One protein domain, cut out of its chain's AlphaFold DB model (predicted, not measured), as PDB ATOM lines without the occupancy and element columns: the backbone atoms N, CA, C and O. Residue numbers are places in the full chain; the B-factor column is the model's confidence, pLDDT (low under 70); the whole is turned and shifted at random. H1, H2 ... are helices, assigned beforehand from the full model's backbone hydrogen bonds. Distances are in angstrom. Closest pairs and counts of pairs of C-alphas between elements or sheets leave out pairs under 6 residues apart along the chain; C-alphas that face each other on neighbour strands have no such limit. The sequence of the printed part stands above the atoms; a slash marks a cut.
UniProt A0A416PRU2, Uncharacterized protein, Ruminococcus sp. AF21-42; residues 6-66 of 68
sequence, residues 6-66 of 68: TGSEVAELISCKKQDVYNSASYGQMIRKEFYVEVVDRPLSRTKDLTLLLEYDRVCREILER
ATOM      1  N   THR A   6      83.117  67.546 108.004       87.62
ATOM      2  CA  THR A   6      82.662  67.743 106.634       87.62
ATOM      3  C   THR A   6      81.190  68.155 106.612       87.62
ATOM      4  O   THR A   6      80.400  67.782 107.479       87.62
ATOM      5  N   GLY A   7      80.759  68.846 105.552       87.56
ATOM      6  CA  GLY A   7      79.342  69.204 105.393       87.56
ATOM      7  C   GLY A   7      78.388  67.998 105.338       87.56
ATOM      8  O   GLY A   7      77.196  68.142 105.601       87.56
ATOM      9  N   SER A   8      78.898  66.799 105.026       89.31
ATOM     10  CA  SER A   8      78.106  65.562 105.091       89.31
ATOM     11  C   SER A   8      77.871  65.118 106.533       89.31
ATOM     12  O   SER A   8      76.737  64.805 106.879       89.31
ATOM     13  N   GLU A   9      78.908  65.155 107.367       91.50
ATOM     14  CA  GLU A   9      78.808  64.827 108.795       91.50
ATOM     15  C   GLU A   9      77.919  65.833 109.532       91.50
ATOM     16  O   GLU A   9      77.104  65.431 110.356       91.50
ATOM     17  N   VAL A  10      77.991  67.125 109.176       90.31
ATOM     18  CA  VAL A  10      77.051  68.146 109.676       90.31
ATOM     19  C   VAL A  10      75.613  67.737 109.365       90.31
ATOM     20  O   VAL A  10      74.778  67.718 110.265       90.31
ATOM     21  N   ALA A  11      75.323  67.390 108.105       93.12
ATOM     22  CA  ALA A  11      73.977  67.036 107.666       93.12
ATOM     23  C   ALA A  11      73.424  65.802 108.396       93.12
ATOM     24  O   ALA A  11      72.243  65.782 108.742       93.12
ATOM     25  N   GLU A  12      74.266  64.803 108.663       93.81
ATOM     26  CA  GLU A  12      73.898  63.623 109.452       93.81
ATOM     27  C   GLU A  12      73.645  63.987 110.919       93.81
ATOM     28  O   GLU A  12      72.585  63.657 111.455       93.81
ATOM     29  N   LEU A  13      74.556  64.744 111.537       91.81
ATOM     30  CA  LEU A  13      74.475  65.149 112.941       91.81
ATOM     31  C   LEU A  13      73.197  65.940 113.247       91.81
ATOM     32  O   LEU A  13      72.540  65.690 114.254       91.81
ATOM     33  N   ILE A  14      72.818  66.872 112.365       90.94
ATOM     34  CA  ILE A  14      71.606  67.693 112.525       90.94
ATOM     35  C   ILE A  14      70.390  67.108 111.790       90.94
ATOM     36  O   ILE A  14      69.306  67.702 111.780       90.94
ATOM     37  N   SER A  15      70.547  65.929 111.177       93.50
ATOM     38  CA  SER A  15      69.513  65.229 110.411       93.50
ATOM     39  C   SER A  15      68.834  66.117 109.357       93.50
ATOM     40  O   SER A  15      67.606  66.120 109.251       93.50
ATOM     41  N   CYS A  16      69.597  66.916 108.602       92.81
ATOM     42  CA  CYS A  16      69.094  67.779 107.524       92.81
ATOM     43  C   CYS A  16      69.584  67.326 106.141       92.81
ATOM     44  O   CYS A  16      70.344  66.368 106.004       92.81
ATOM     45  N   LYS A  17      69.160  68.019 105.075       94.25
ATOM     46  CA  LYS A  17      69.706  67.755 103.740       94.25
ATOM     47  C   LYS A  17      71.082  68.405 103.625       94.25
ATOM     48  O   LYS A  17      71.277  69.527 104.085       94.25
ATOM     49  N   LYS A  18      72.011  67.770 102.900       92.12
ATOM     50  CA  LYS A  18      73.313  68.384 102.560       92.12
ATOM     51  C   LYS A  18      73.150  69.751 101.889       92.12
ATOM     52  O   LYS A  18      73.959  70.644 102.096       92.12
ATOM     53  N   GLN A  19      72.083  69.925 101.109       91.44
ATOM     54  CA  GLN A  19      71.776  71.199 100.466       91.44
ATOM     55  C   GLN A  19      71.514  72.324 101.479       91.44
ATOM     56  O   GLN A  19      71.945  73.444 101.238       91.44
ATOM     57  N   ASP A  20      70.886  72.032 102.621       93.12
ATOM     58  CA  ASP A  20      70.648  73.030 103.671       93.12
ATOM     59  C   ASP A  20      71.979  73.507 104.278       93.12
ATOM     60  O   ASP A  20      72.168  74.701 104.492       93.12
ATOM     61  N   VAL A  21      72.936  72.585 104.458       92.06
ATOM     62  CA  VAL A  21      74.307  72.884 104.915       92.06
ATOM     63  C   VAL A  21      75.030  73.801 103.931       92.06
ATOM     64  O   VAL A  21      75.548  74.844 104.326       92.06
ATOM     65  N   TYR A  22      75.025  73.465 102.639       88.69
ATOM     66  CA  TYR A  22      75.691  74.289 101.625       88.69
ATOM     67  C   TYR A  22      75.015  75.646 101.411       88.69
ATOM     68  O   TYR A  22      75.706  76.638 101.179       88.69
ATOM     69  N   ASN A  23      73.685  75.712 101.517       89.81
ATOM     70  CA  ASN A  23      72.952  76.973 101.448       89.81
ATOM     71  C   ASN A  23      73.261  77.865 102.653       89.81
ATOM     72  O   ASN A  23      73.442  79.068 102.485       89.81
ATOM     73  N   SER A  24      73.365  77.278 103.848       91.88
ATOM     74  CA  SER A  24      73.782  77.996 105.051       91.88
ATOM     75  C   SER A  24      75.182  78.581 104.887       91.88
ATOM     76  O   SER A  24      75.352  79.790 105.007       91.88
ATOM     77  N   ALA A  25      76.139  77.756 104.465       88.81
ATOM     78  CA  ALA A  25      77.516  78.167 104.222       88.81
ATOM     79  C   ALA A  25      77.672  79.242 103.128       88.81
ATOM     80  O   ALA A  25      78.514  80.127 103.247       88.81
ATOM     81  N   SER A  26      76.896  79.158 102.041       86.31
ATOM     82  CA  SER A  26      77.067  80.039 100.872       86.31
ATOM     83  C   SER A  26      76.260  81.331 100.964       86.31
ATOM     84  O   SER A  26      76.681  82.357 100.436       86.31
ATOM     85  N   TYR A  27      75.080  81.276 101.586       87.75
ATOM     86  CA  TYR A  27      74.109  82.376 101.600       87.75
ATOM     87  C   TYR A  27      73.804  82.898 103.007       87.75
ATOM     88  O   TYR A  27      72.943  83.763 103.158       87.75
ATOM     89  N   GLY A  28      74.454  82.359 104.041       87.56
ATOM     90  CA  GLY A  28      74.233  82.748 105.432       87.56
ATOM     91  C   GLY A  28      72.848  82.377 105.975       87.56
ATOM     92  O   GLY A  28      72.374  82.970 106.943       87.56
ATOM     93  N   GLN A  29      72.152  81.430 105.341       89.25
ATOM     94  CA  GLN A  29      70.813  81.011 105.760       89.25
ATOM     95  C   GLN A  29      70.876  80.121 107.002       89.25
ATOM     96  O   GLN A  29      71.731  79.248 107.114       89.25
ATOM     97  N   MET A  30      69.934  80.286 107.928       92.88
ATOM     98  CA  MET A  30      69.849  79.388 109.079       92.88
ATOM     99  C   MET A  30      69.193  78.062 108.698       92.88
ATOM    100  O   MET A  30      68.105  78.036 108.117       92.88
ATOM    101  N   ILE A  31      69.796  76.954 109.116       93.19
ATOM    102  CA  ILE A  31      69.198  75.624 108.998       93.19
ATOM    103  C   ILE A  31      68.179  75.482 110.122       93.19
ATOM    104  O   ILE A  31      68.514  75.622 111.299       93.19
ATOM    105  N   ARG A  32      66.912  75.249 109.756       90.31
ATOM    106  CA  ARG A  32      65.781  75.120 110.699       90.31
ATOM    107  C   ARG A  32      65.614  76.293 111.675       90.31
ATOM    108  O   ARG A  32      64.931  76.144 112.675       90.31
ATOM    109  N   LYS A  33      66.178  77.468 111.365       91.12
ATOM    110  CA  LYS A  33      66.230  78.642 112.264       91.12
ATOM    111  C   LYS A  33      66.999  78.409 113.575       91.12
ATOM    112  O   LYS A  33      66.853  79.197 114.500       91.12
ATOM    113  N   GLU A  34      67.828  77.370 113.642       91.69
ATOM    114  CA  GLU A  34      68.548  76.980 114.862       91.69
ATOM    115  C   GLU A  34      70.063  76.929 114.654       91.69
ATOM    116  O   GLU A  34      70.816  77.323 115.540       91.69
ATOM    117  N   PHE A  35      70.520  76.501 113.474       89.69
ATOM    118  CA  PHE A  35      71.940  76.273 113.208       89.69
ATOM    119  C   PHE A  35      72.465  77.186 112.098       89.69
ATOM    120  O   PHE A  35      71.767  77.461 111.118       89.69
ATOM    121  N   TYR A  36      73.720  77.612 112.243       89.44
ATOM    122  CA  TYR A  36      74.504  78.288 111.213       89.44
ATOM    123  C   TYR A  36      75.743  77.452 110.895       89.44
ATOM    124  O   TYR A  36      76.313  76.834 111.795       89.44
ATOM    125  N   VAL A  37      76.148  77.427 109.628       87.75
ATOM    126  CA  VAL A  37      77.343  76.709 109.177       87.75
ATOM    127  C   VAL A  37      78.366  77.710 108.669       87.75
ATOM    128  O   VAL A  37      78.098  78.466 107.739       87.75
ATOM    129  N   GLU A  38      79.557  77.669 109.256       85.81
ATOM    130  CA  GLU A  38      80.717  78.427 108.802       85.81
ATOM    131  C   GLU A  38      81.730  77.478 108.157       85.81
ATOM    132  O   GLU A  38      82.037  76.411 108.692       85.81
ATOM    133  N   VAL A  39      82.227  77.848 106.977       83.00
ATOM    134  CA  VAL A  39      83.254  77.078 106.271       83.00
ATOM    135  C   VAL A  39      84.610  77.639 106.656       83.00
ATOM    136  O   VAL A  39      84.983  78.715 106.197       83.00
ATOM    137  N   VAL A  40      85.337  76.892 107.485       79.06
ATOM    138  CA  VAL A  40      86.699  77.252 107.908       79.06
ATOM    139  C   VAL A  40      87.715  76.912 106.819       79.06
ATOM    140  O   VAL A  40      88.613  77.700 106.545       79.06
ATOM    141  N   ASP A  41      87.512  75.788 106.126       75.81
ATOM    142  CA  ASP A  41      88.338  75.357 105.002       75.81
ATOM    143  C   ASP A  41      87.469  75.074 103.780       75.81
ATOM    144  O   ASP A  41      86.596  74.199 103.786       75.81
ATOM    145  N   ARG A  42      87.717  75.820 102.701       75.00
ATOM    146  CA  ARG A  42      87.102  75.537 101.403       75.00
ATOM    147  C   ARG A  42      88.042  74.689 100.546       75.00
ATOM    148  O   ARG A  42      89.255  74.879 100.603       75.00
ATOM    149  N   PRO A  43      87.507  73.833  99.661       73.62
ATOM    150  CA  PRO A  43      88.330  73.173  98.663       73.62
ATOM    151  C   PRO A  43      89.087  74.201  97.815       73.62
ATOM    152  O   PRO A  43      88.515  75.209  97.371       73.62
ATOM    153  N   LEU A  44      90.363  73.916  97.561       79.62
ATOM    154  CA  LEU A  44      91.151  74.674  96.600       79.62
ATOM    155  C   LEU A  44      90.570  74.472  95.193       79.62
ATOM    156  O   LEU A  44      90.275  73.359  94.755       79.62
ATOM    157  N   SER A  45      90.397  75.575  94.480       85.56
ATOM    158  CA  SER A  45      90.008  75.645  93.082       85.56
ATOM    159  C   SER A  45      91.070  76.432  92.332       85.56
ATOM    160  O   SER A  45      91.178  77.644  92.495       85.56
ATOM    161  N   ARG A  46      91.804  75.752  91.440       87.44
ATOM    162  CA  ARG A  46      92.937  76.324  90.694       87.44
ATOM    163  C   ARG A  46      92.657  77.721  90.133       87.44
ATOM    164  O   ARG A  46      93.477  78.609  90.308       87.44
ATOM    165  N   THR A  47      91.517  77.913  89.468       92.25
ATOM    166  CA  THR A  47      91.161  79.207  88.871       92.25
ATOM    167  C   THR A  47      90.859  80.254  89.937       92.25
ATOM    168  O   THR A  47      91.442  81.329  89.895       92.25
ATOM    169  N   LYS A  48      89.983  79.945  90.906       87.69
ATOM    170  CA  LYS A  48      89.588  80.911  91.945       87.69
ATOM    171  C   LYS A  48      90.770  81.316  92.821       87.69
ATOM    172  O   LYS A  48      90.928  82.495  93.109       87.69
ATOM    173  N   ASP A  49      91.592  80.353  93.219       92.06
ATOM    174  CA  ASP A  49      92.753  80.606  94.073       92.06
ATOM    175  C   ASP A  49      93.804  81.428  93.338       92.06
ATOM    176  O   ASP A  49      94.340  82.376  93.901       92.06
ATOM    177  N   LEU A  50      94.055  81.123  92.060       95.56
ATOM    178  CA  LEU A  50      94.968  81.915  91.243       95.56
ATOM    179  C   LEU A  50      94.460  83.350  91.065       95.56
ATOM    180  O   LEU A  50      95.242  84.282  91.213       95.56
ATOM    181  N   THR A  51      93.167  83.541  90.783       96.19
ATOM    182  CA  THR A  51      92.568  84.881  90.697       96.19
ATOM    183  C   THR A  51      92.755  85.653  91.999       96.19
ATOM    184  O   THR A  51      93.217  86.786  91.955       96.19
ATOM    185  N   LEU A  52      92.485  85.024  93.146       94.06
ATOM    186  CA  LEU A  52      92.632  85.664  94.452       94.06
ATOM    187  C   LEU A  52      94.090  86.066  94.737       94.06
ATOM    188  O   LEU A  52      94.344  87.158  95.237       94.06
ATOM    189  N   LEU A  53      95.055  85.210  94.381       96.06
ATOM    190  CA  LEU A  53      96.483  85.517  94.517       96.06
ATOM    191  C   LEU A  53      96.913  86.681  93.616       96.06
ATOM    192  O   LEU A  53      97.694  87.528  94.044       96.06
ATOM    193  N   LEU A  54      96.400  86.744  92.385       97.50
ATOM    194  CA  LEU A  54      96.681  87.844  91.460       97.50
ATOM    195  C   LEU A  54      96.048  89.163  91.924       97.50
ATOM    196  O   LEU A  54      96.673  90.214  91.798       97.50
ATOM    197  N   GLU A  55      94.831  89.120  92.469       97.25
ATOM    198  CA  GLU A  55      94.178  90.288  93.072       97.25
ATOM    199  C   GLU A  55      94.966  90.805  94.275       97.25
ATOM    200  O   GLU A  55      95.214  92.007  94.375       97.25
ATOM    201  N   TYR A  56      95.418  89.901  95.146       96.38
ATOM    202  CA  TYR A  56      96.265  90.246  96.282       96.38
ATOM    203  C   TYR A  56      97.569  90.923  95.833       96.38
ATOM    204  O   TYR A  56      97.884  92.016  96.300       96.38
ATOM    205  N   ASP A  57      98.294  90.320  94.883       97.62
ATOM    206  CA  ASP A  57      99.541  90.883  94.350       97.62
ATOM    207  C   ASP A  57      99.326  92.272  93.732       97.62
ATOM    208  O   ASP A  57     100.097  93.201  93.983       97.62
ATOM    209  N   ARG A  58      98.232  92.452  92.984       97.75
ATOM    210  CA  ARG A  58      97.860  93.749  92.418       97.75
ATOM    211  C   ARG A  58      97.647  94.806  93.504       97.75
ATOM    212  O   ARG A  58      98.201  95.896  93.390       97.75
ATOM    213  N   VAL A  59      96.877  94.495  94.548       97.44
ATOM    214  CA  VAL A  59      96.621  95.428  95.660       97.44
ATOM    215  C   VAL A  59      97.920  95.787  96.381       97.44
ATOM    216  O   VAL A  59      98.141  96.956  96.691       97.44
ATOM    217  N   CYS A  60      98.812  94.819  96.604       96.19
ATOM    218  CA  CYS A  60     100.125  95.091  97.187       96.19
ATOM    219  C   CYS A  60     100.927  96.096  96.351       96.19
ATOM    220  O   CYS A  60     101.484  97.038  96.915       96.19
ATOM    221  N   ARG A  61     100.959  95.939  95.021       96.44
ATOM    222  CA  ARG A  61     101.638  96.894  94.130       96.44
ATOM    223  C   ARG A  61     101.010  98.282  94.193       96.44
ATOM    224  O   ARG A  61     101.739  99.249  94.370       96.44
ATOM    225  N   GLU A  62      99.681  98.378  94.133       96.81
ATOM    226  CA  GLU A  62      98.966  99.660  94.227       96.81
ATOM    227  C   GLU A  62      99.251 100.381  95.559       96.81
ATOM    228  O   GLU A  62      99.398 101.601  95.590       96.81
ATOM    229  N   ILE A  63      99.357  99.646  96.673       96.62
ATOM    230  CA  ILE A  63      99.733 100.224  97.973       96.62
ATOM    231  C   ILE A  63     101.175 100.734  97.942       96.62
ATOM    232  O   ILE A  63     101.433 101.856  98.373       96.62
ATOM    233  N   LEU A  64     102.110  99.936  97.423       95.56
ATOM    234  CA  LEU A  64     103.521 100.316  97.344       95.56
ATOM    235  C   LEU A  64     103.732 101.549  96.457       95.56
ATOM    236  O   LEU A  64     104.474 102.441  96.848       95.56
ATOM    237  N   GLU A  65     103.038 101.644  95.322       94.62
ATOM    238  CA  GLU A  65     103.075 102.815  94.433       94.62
ATOM    239  C   GLU A  65     102.507 104.083  95.080       94.62
ATOM    240  O   GLU A  65     102.914 105.188  94.737       94.62
ATOM    241  N   ARG A  66     101.555 103.949  96.010       90.38
ATOM    242  CA  ARG A  66     100.967 105.090  96.730       90.38
ATOM    243  C   ARG A  66     101.783 105.530  97.944       90.38
ATOM    244  O   ARG A  66     101.575 106.643  98.424       90.38
TER     245      ARG A  66
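This is residues 6 to 66 of the 68 residues of an uncharacterized protein of Ruminococcus sp. AF21-42 (UniProt A0A416PRU2). A small compact body at one end, made of two short helices, H1 and H2, and the loop after them, is joined to one long straight helix, H3, that sticks out free of it. The printed part has 61 residues with three named helices, in the order H1, H2, H3, and no named strand; the class is all helix. The whole is extended, with a radius of gyration of the C-alphas of 17.0 A, a rod spanning 52 by 23 by 14 A.

H1, residues 7 to 13, and H2, residues 18 to 27, touch, and their closest C-alphas, those of Ala 11 and Lys 18, are 5.3 A apart. They run opposite ways at a steep tilt of 57 degrees. H3, residues 46 to 66, is apart from both. In H1, H2 and H3 every O i to N i+4 pair is within hydrogen-bond range.

H1 begins at C-alpha 7 (79.342, 69.204, 105.393). H2 is 14.0 A long. H3 is 30.5 A long and ends at C-alpha 66 (100.967, 105.090, 96.730).

The C-alphas farthest apart, those of Ser 15 and Glu 65, are 52.9 A apart. The link from H1 to H2 is tight; that from H2 to H3, 18 residues, is long. Residues 42 to 66 stand free. The printed part has no cut, and no printed residue is under 70 in pLDDT.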